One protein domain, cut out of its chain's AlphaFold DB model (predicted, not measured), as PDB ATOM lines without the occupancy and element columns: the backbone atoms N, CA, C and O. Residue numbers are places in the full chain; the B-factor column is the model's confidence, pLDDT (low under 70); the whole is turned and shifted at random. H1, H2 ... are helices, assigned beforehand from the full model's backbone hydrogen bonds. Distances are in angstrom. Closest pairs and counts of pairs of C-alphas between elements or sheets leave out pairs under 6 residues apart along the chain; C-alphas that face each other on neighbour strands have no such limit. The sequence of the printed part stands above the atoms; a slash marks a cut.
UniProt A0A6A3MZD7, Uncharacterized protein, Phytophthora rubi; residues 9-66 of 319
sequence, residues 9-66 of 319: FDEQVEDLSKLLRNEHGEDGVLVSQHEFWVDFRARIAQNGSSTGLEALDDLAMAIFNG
ATOM      1  N   PHE A   9     -98.940   3.884-162.144       69.75
ATOM      2  CA  PHE A   9     -97.576   4.049-161.664       69.75
ATOM      3  C   PHE A   9     -96.926   5.324-162.216       69.75
ATOM      4  O   PHE A   9     -96.299   6.053-161.463       69.75
ATOM      5  N   ASP A  10     -97.138   5.645-163.494       72.75
ATOM      6  CA  ASP A  10     -96.594   6.867-164.104       72.75
ATOM      7  C   ASP A  10     -97.218   8.129-163.488       72.75
ATOM      8  O   ASP A  10     -96.541   9.136-163.301       72.75
ATOM      9  N   GLU A  11     -98.501   8.068-163.125       78.50
ATOM     10  CA  GLU A  11     -99.204   9.151-162.428       78.50
ATOM     11  C   GLU A  11     -98.716   9.308-160.980       78.50
ATOM     12  O   GLU A  11     -98.450  10.422-160.538       78.50
ATOM     13  N   GLN A  12     -98.491   8.196-160.273       74.56
ATOM     14  CA  GLN A  12     -97.908   8.201-158.927       74.56
ATOM     15  C   GLN A  12     -96.461   8.701-158.908       74.56
ATOM     16  O   GLN A  12     -96.071   9.396-157.974       74.56
ATOM     17  N   VAL A  13     -95.661   8.376-159.926       78.50
ATOM     18  CA  VAL A  13     -94.290   8.886-160.070       78.50
ATOM     19  C   VAL A  13     -94.299  10.388-160.342       78.50
ATOM     20  O   VAL A  13     -93.506  11.113-159.743       78.50
ATOM     21  N   GLU A  14     -95.213  10.880-161.179       78.69
ATOM     22  CA  GLU A  14     -95.346  12.317-161.426       78.69
ATOM     23  C   GLU A  14     -95.810  13.060-160.162       78.69
ATOM     24  O   GLU A  14     -95.227  14.087-159.818       78.69
ATOM     25  N   ASP A  15     -96.779  12.525-159.418       78.25
ATOM     26  CA  ASP A  15     -97.241  13.123-158.159       78.25
ATOM     27  C   ASP A  15     -96.176  13.083-157.057       78.25
ATOM     28  O   ASP A  15     -95.995  14.078-156.356       78.25
ATOM     29  N   LEU A  16     -95.396  12.003-156.944       71.75
ATOM     30  CA  LEU A  16     -94.240  11.954-156.041       71.75
ATOM     31  C   LEU A  16     -93.151  12.942-156.467       71.75
ATOM     32  O   LEU A  16     -92.560  13.601-155.616       71.75
ATOM     33  N   SER A  17     -92.909  13.097-157.770       66.44
ATOM     34  CA  SER A  17     -91.942  14.073-158.286       66.44
ATOM     35  C   SER A  17     -92.385  15.520-158.050       66.44
ATOM     36  O   SER A  17     -91.542  16.395-157.863       66.44
ATOM     37  N   LYS A  18     -93.694  15.791-158.060       71.00
ATOM     38  CA  LYS A  18     -94.261  17.089-157.676       71.00
ATOM     39  C   LYS A  18     -94.153  17.289-156.175       71.00
ATOM     40  O   LYS A  18     -93.723  18.345-155.752       71.00
ATOM     41  N   LEU A  19     -94.450  16.270-155.373       68.12
ATOM     42  CA  LEU A  19     -94.338  16.355-153.920       68.12
ATOM     43  C   LEU A  19     -92.887  16.587-153.465       68.12
ATOM     44  O   LEU A  19     -92.658  17.417-152.598       68.12
ATOM     45  N   LEU A  20     -91.904  15.941-154.101       61.09
ATOM     46  CA  LEU A  20     -90.469  16.180-153.874       61.09
ATOM     47  C   LEU A  20     -90.018  17.571-154.342       61.09
ATOM     48  O   LEU A  20     -89.249  18.229-153.646       61.09
ATOM     49  N   ARG A  21     -90.538  18.040-155.482       59.72
ATOM     50  CA  ARG A  21     -90.385  19.430-155.943       59.72
ATOM     51  C   ARG A  21     -91.171  20.441-155.113       59.72
ATOM     52  O   ARG A  21     -91.036  21.615-155.385       59.72
ATOM     53  N   ASN A  22     -91.967  20.018-154.137       57.88
ATOM     54  CA  ASN A  22     -92.676  20.912-153.226       57.88
ATOM     55  C   ASN A  22     -92.073  20.841-151.811       57.88
ATOM     56  O   ASN A  22     -92.078  21.837-151.103       57.88
ATOM     57  N   GLU A  23     -91.514  19.696-151.392       58.50
ATOM     58  CA  GLU A  23     -90.832  19.551-150.092       58.50
ATOM     59  C   GLU A  23     -89.412  20.145-150.106       58.50
ATOM     60  O   GLU A  23     -88.925  20.664-149.103       58.50
ATOM     61  N   HIS A  24     -88.768  20.124-151.274       53.38
ATOM     62  CA  HIS A  24     -87.601  20.942-151.591       53.38
ATOM     63  C   HIS A  24     -87.895  21.744-152.860       53.38
ATOM     64  O   HIS A  24     -87.139  21.724-153.832       53.38
ATOM     65  N   GLY A  25     -89.076  22.364-152.881       49.22
ATOM     66  CA  GLY A  25     -89.431  23.309-153.927       49.22
ATOM     67  C   GLY A  25     -88.578  24.539-153.861       49.22
ATOM     68  O   GLY A  25     -87.770  24.684-152.952       49.22
ATOM     69  N   GLU A  26     -88.732  25.404-154.846       54.62
ATOM     70  CA  GLU A  26     -88.180  26.757-154.864       54.62
ATOM     71  C   GLU A  26     -88.000  27.393-153.469       54.62
ATOM     72  O   GLU A  26     -86.935  27.933-153.196       54.62
ATOM     73  N   ASP A  27     -88.934  27.182-152.540       55.25
ATOM     74  CA  ASP A  27     -88.834  27.522-151.116       55.25
ATOM     75  C   ASP A  27     -87.539  27.059-150.414       55.25
ATOM     76  O   ASP A  27     -86.903  27.845-149.722       55.25
ATOM     77  N   GLY A  28     -87.088  25.814-150.586       60.56
ATOM     78  CA  GLY A  28     -85.833  25.310-150.013       60.56
ATOM     79  C   GLY A  28     -84.582  25.944-150.633       60.56
ATOM     80  O   GLY A  28     -83.578  26.154-149.943       60.56
ATOM     81  N   VAL A  29     -84.649  26.301-151.918       69.75
ATOM     82  CA  VAL A  29     -83.575  27.016-152.627       69.75
ATOM     83  C   VAL A  29     -83.531  28.478-152.188       69.75
ATOM     84  O   VAL A  29     -82.449  28.984-151.902       69.75
ATOM     85  N   LEU A  30     -84.688  29.129-152.062       69.62
ATOM     86  CA  LEU A  30     -84.831  30.497-151.564       69.62
ATOM     87  C   LEU A  30     -84.404  30.601-150.096       69.62
ATOM     88  O   LEU A  30     -83.674  31.524-149.744       69.62
ATOM     89  N   VAL A  31     -84.757  29.621-149.255       71.50
ATOM     90  CA  VAL A  31     -84.275  29.526-147.865       71.50
ATOM     91  C   VAL A  31     -82.751  29.386-147.829       71.50
ATOM     92  O   VAL A  31     -82.099  30.102-147.074       71.50
ATOM     93  N   SER A  32     -82.164  28.551-148.691       82.31
ATOM     94  CA  SER A  32     -80.700  28.402-148.779       82.31
ATOM     95  C   SER A  32     -80.006  29.683-149.268       82.31
ATOM     96  O   SER A  32     -78.934  30.039-148.778       82.31
ATOM     97  N   GLN A  33     -80.609  30.401-150.220       84.75
ATOM     98  CA  GLN A  33     -80.093  31.675-150.738       84.75
ATOM     99  C   GLN A  33     -80.178  32.791-149.692       84.75
ATOM    100  O   GLN A  33     -79.236  33.568-149.530       84.75
ATOM    101  N   HIS A  34     -81.278  32.828-148.942       85.50
ATOM    102  CA  HIS A  34     -81.465  33.745-147.827       85.50
ATOM    103  C   HIS A  34     -80.460  33.468-146.700       85.50
ATOM    104  O   HIS A  34     -79.829  34.398-146.202       85.50
ATOM    105  N   GLU A  35     -80.250  32.203-146.317       89.19
ATOM    106  CA  GLU A  35     -79.229  31.833-145.324       89.19
ATOM    107  C   GLU A  35     -77.822  32.239-145.775       89.19
ATOM    108  O   GLU A  35     -77.078  32.845-144.998       89.19
ATOM    109  N   PHE A  36     -77.480  31.989-147.043       92.44
ATOM    110  CA  PHE A  36     -76.230  32.468-147.629       92.44
ATOM    111  C   PHE A  36     -76.094  33.991-147.513       92.44
ATOM    112  O   PHE A  36     -75.036  34.479-147.111       92.44
ATOM    113  N   TRP A  37     -77.149  34.745-147.830       94.69
ATOM    114  CA  TRP A  37     -77.120  36.204-147.760       94.69
ATOM    115  C   TRP A  37     -76.922  36.724-146.347       94.69
ATOM    116  O   TRP A  37     -76.104  37.615-146.134       94.69
ATOM    117  N   VAL A  38     -77.617  36.140-145.371       93.38
ATOM    118  CA  VAL A  38     -77.452  36.488-143.956       93.38
ATOM    119  C   VAL A  38     -76.000  36.279-143.520       93.38
ATOM    120  O   VAL A  38     -75.402  37.165-142.901       93.38
ATOM    121  N   ASP A  39     -75.404  35.144-143.887       94.12
ATOM    122  CA  ASP A  39     -74.013  34.845-143.555       94.12
ATOM    123  C   ASP A  39     -73.024  35.769-144.273       94.12
ATOM    124  O   ASP A  39     -72.075  36.256-143.643       94.12
ATOM    125  N   PHE A  40     -73.238  36.033-145.564       93.12
ATOM    126  CA  PHE A  40     -72.431  36.947-146.373       93.12
ATOM    127  C   PHE A  40     -72.482  38.370-145.813       93.12
ATOM    128  O   PHE A  40     -71.435  38.980-145.561       93.12
ATOM    129  N   ARG A  41     -73.691  38.860-145.518       93.44
ATOM    130  CA  ARG A  41     -73.941  40.169-144.919       93.44
ATOM    131  C   ARG A  41     -73.201  40.330-143.597       93.44
ATOM    132  O   ARG A  41     -72.547  41.348-143.379       93.44
ATOM    133  N   ALA A  42     -73.229  39.310-142.743       92.62
ATOM    134  CA  ALA A  42     -72.506  39.334-141.476       92.62
ATOM    135  C   ALA A  42     -70.981  39.473-141.654       92.62
ATOM    136  O   ALA A  42     -70.327  40.105-140.824       92.62
ATOM    137  N   ARG A  43     -70.396  38.915-142.727       91.31
ATOM    138  CA  ARG A  43     -68.945  39.011-142.982       91.31
ATOM    139  C   ARG A  43     -68.549  40.384-143.509       91.31
ATOM    140  O   ARG A  43     -67.577  40.950-143.024       91.31
ATOM    141  N   ILE A  44     -69.298  40.941-144.456       92.06
ATOM    142  CA  ILE A  44     -68.967  42.258-145.029       92.06
ATOM    143  C   ILE A  44     -69.261  43.418-144.063       92.06
ATOM    144  O   ILE A  44     -68.591  44.449-144.110       92.06
ATOM    145  N   ALA A  45     -70.216  43.230-143.146       90.31
ATOM    146  CA  ALA A  45     -70.541  44.187-142.087       90.31
ATOM    147  C   ALA A  45     -69.618  44.074-140.860       90.31
ATOM    148  O   ALA A  45     -69.789  44.816-139.893       90.31
ATOM    149  N   GLN A  46     -68.640  43.158-140.871       89.31
ATOM    150  CA  GLN A  46     -67.692  43.002-139.765       89.31
ATOM    151  C   GLN A  46     -66.893  44.288-139.517       89.31
ATOM    152  O   GLN A  46     -66.539  44.591-138.378       89.31
ATOM    153  N   ASN A  47     -66.641  45.059-140.576       89.25
ATOM    154  CA  ASN A  47     -66.183  46.430-140.455       89.25
ATOM    155  C   ASN A  47     -67.386  47.381-140.418       89.25
ATOM    156  O   ASN A  47     -68.047  47.594-141.431       89.25
ATOM    157  N   GLY A  48     -67.643  47.980-139.252       85.88
ATOM    158  CA  GLY A  48     -68.737  48.940-139.065       85.88
ATOM    159  C   GLY A  48     -68.555  50.268-139.811       85.88
ATOM    160  O   GLY A  48     -69.476  51.077-139.828       85.88
ATOM    161  N   SER A  49     -67.386  50.506-140.413       88.75
ATOM    162  CA  SER A  49     -67.138  51.638-141.310       88.75
ATOM    163  C   SER A  49     -67.422  51.311-142.784       88.75
ATOM    164  O   SER A  49     -67.320  52.208-143.618       88.75
ATOM    165  N   SER A  50     -67.781  50.064-143.124       92.00
ATOM    166  CA  SER A  50     -68.379  49.750-144.428       92.00
ATOM    167  C   SER A  50     -69.724  50.479-144.564       92.00
ATOM    168  O   SER A  50     -70.491  50.551-143.606       92.00
ATOM    169  N   THR A  51     -70.021  51.024-145.743       93.62
ATOM    170  CA  THR A  51     -71.213  51.865-145.983       93.62
ATOM    171  C   THR A  51     -71.974  51.434-147.233       93.62
ATOM    172  O   THR A  51     -71.436  50.710-148.074       93.62
ATOM    173  N   GLY A  52     -73.235  51.865-147.349       92.00
ATOM    174  CA  GLY A  52     -74.094  51.578-148.503       92.00
ATOM    175  C   GLY A  52     -74.612  50.145-148.553       92.00
ATOM    176  O   GLY A  52     -75.133  49.702-149.572       92.00
ATOM    177  N   LEU A  53     -74.455  49.393-147.465       93.56
ATOM    178  CA  LEU A  53     -74.827  47.990-147.421       93.56
ATOM    179  C   LEU A  53     -76.354  47.809-147.598       93.56
ATOM    180  O   LEU A  53     -76.801  46.800-148.125       93.56
ATOM    181  N   GLU A  54     -77.173  48.783-147.224       93.81
ATOM    182  CA  GLU A  54     -78.619  48.808-147.471       93.81
ATOM    183  C   GLU A  54     -78.982  48.681-148.961       93.81
ATOM    184  O   GLU A  54     -79.810  47.847-149.313       93.81
ATOM    185  N   ALA A  55     -78.278  49.384-149.856       94.06
ATOM    186  CA  ALA A  55     -78.512  49.281-151.300       94.06
ATOM    187  C   ALA A  55     -78.191  47.874-151.829       94.06
ATOM    188  O   ALA A  55     -78.779  47.401-152.802       94.06
ATOM    189  N   LEU A  56     -77.246  47.203-151.172       94.69
ATOM    190  CA  LEU A  56     -76.874  45.831-151.464       94.69
ATOM    191  C   LEU A  56     -77.936  44.832-150.953       94.69
ATOM    192  O   LEU A  56     -78.166  43.823-151.615       94.69
ATOM    193  N   ASP A  57     -78.617  45.120-149.835       93.94
ATOM    194  CA  ASP A  57     -79.760  44.316-149.362       93.94
ATOM    195  C   ASP A  57     -80.969  44.452-150.286       93.94
ATOM    196  O   ASP A  57     -81.591  43.445-150.624       93.94
ATOM    197  N   ASP A  58     -81.279  45.673-150.721       94.19
ATOM    198  CA  ASP A  58     -82.395  45.933-151.633       94.19
ATOM    199  C   ASP A  58     -82.200  45.192-152.964       94.19
ATOM    200  O   ASP A  58     -83.131  44.568-153.478       94.19
ATOM    201  N   LEU A  59     -80.967  45.180-153.484       94.69
ATOM    202  CA  LEU A  59     -80.607  44.410-154.674       94.69
ATOM    203  C   LEU A  59     -80.759  42.900-154.448       94.69
ATOM    204  O   LEU A  59     -81.325  42.210-155.293       94.69
ATOM    205  N   ALA A  60     -80.284  42.373-153.317       92.88
ATOM    206  CA  ALA A  60     -80.434  40.953-153.004       92.88
ATOM    207  C   ALA A  60     -81.910  40.544-152.894       92.88
ATOM    208  O   ALA A  60     -82.301  39.510-153.433       92.88
ATOM    209  N   MET A  61     -82.746  41.381-152.276       91.44
ATOM    210  CA  MET A  61     -84.191  41.156-152.209       91.44
ATOM    211  C   MET A  61     -84.843  41.190-153.594       91.44
ATOM    212  O   MET A  61     -85.703  40.359-153.881       91.44
ATOM    213  N   ALA A  62     -84.429  42.105-154.472       92.75
ATOM    214  CA  ALA A  62     -84.923  42.151-155.845       92.75
ATOM    215  C   ALA A  62     -84.543  40.881-156.633       92.75
ATOM    216  O   ALA A  62     -85.402  40.287-157.286       92.75
ATOM    217  N   ILE A  63     -83.308  40.390-156.473       90.75
ATOM    218  CA  ILE A  63     -82.845  39.131-157.079       90.75
ATOM    219  C   ILE A  63     -83.640  37.931-156.541       90.75
ATOM    220  O   ILE A  63     -84.060  37.077-157.321       90.75
ATOM    221  N   PHE A  64     -83.917  37.870-155.233       88.31
ATOM    222  CA  PHE A  64     -84.746  36.802-154.652       88.31
ATOM    223  C   PHE A  64     -86.184  36.810-155.170       88.31
ATOM    224  O   PHE A  64     -86.791  35.750-155.303       88.31
ATOM    225  N   ASN A  65     -86.709  37.988-155.505       87.88
ATOM    226  CA  ASN A  65     -88.025  38.143-156.123       87.88
ATOM    227  C   ASN A  65     -88.022  37.851-157.638       87.88
ATOM    228  O   ASN A  65     -89.080  37.920-158.265       87.88
ATOM    229  N   GLY A  66     -86.866  37.512-158.223       87.25
ATOM    230  CA  GLY A  66     -86.718  37.198-159.645       87.25
ATOM    231  C   GLY A  66     -86.640  38.424-160.558       87.25
ATOM    232  O   GLY A  66     -86.955  38.314-161.742       87.25
TER     233      GLY A  66
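Overview. This is residues 9 to 66 of the 319 residues of an uncharacterized protein of Phytophthora rubi (UniProt A0A6A3MZD7). Picture a long, slender hook: H1 and H2 follow each other nearly end to end as the shank, and after a loop at the far end H3 folds back alongside H2, loosely and with few contacts. H1 and the first residues of H2, residues 9 to 29, stick out as a free arm, and this arm makes much of the length. The printed part has 58 residues with three named helices, H1, H2 and H3 in that order, and no named strand, and its class is all helix. It is extended, with a radius of gyration of the C-alphas of 17.4 A, and the C-alphas span 60 by 19 by 8 A.

Along the chain. Find C-alpha 9 at (-97.576, 4.049, -161.664); there H1 begins, residues 9 to 23, 20.5 A from first to last C-alpha. After H1 come two residues between the helices, and then look for C-alpha 26 at (-88.180, 26.757, -154.864), where H2 starts; it covers residues 26 to 44, is the longest helix by residues, with 19, and measures 26.6 A from first to last C-alpha. H3 is residues 53 to 64, 16.6 A long, and you reach its end at C-alpha 64, (-84.746, 36.802, -154.652).

Arrangement. Start at H1, which touches no helix. H1 and H2 meet only through their link, and H1 and H3 are apart. Move on to H2 and H3, a helical hairpin: they run opposite ways at a shallow tilt of 14 degrees, with their centres 11.8 A apart. They only just touch, with 3 pairs of C-alphas within 8 A; look at the closest C-alphas, those of Leu 30 and Phe 64, 7.0 A apart. H2 touches H3 with residues 30 to 37 alone, and H3 touches H2 with residues 60 to 64 alone. Along the backbones of H1, H2 and H3, every O i to N i+4 pair is within hydrogen-bond range.

Size, cuts and confidence. The two C-alphas farthest apart are those of Phe 9 and Ser 49, 60.0 A. Residues 46 to 52, in the link from H2 to H3, stand free, as do residues 9 to 29, of which 9 to 23 belong to H1 and 26 to 29 to H2. Without these stretches, the body of 30 residues spans 25 by 20 by 6 A. The link from H1 to H2 is tight, with 2 residues, and the link from H2 to H3 is short, with 8. The printed part has no cut. In the B-factor column the mean pLDDT of the printed part is 81.4; look for values under 70 at residue 9, residue 17 and residues 19 to 30.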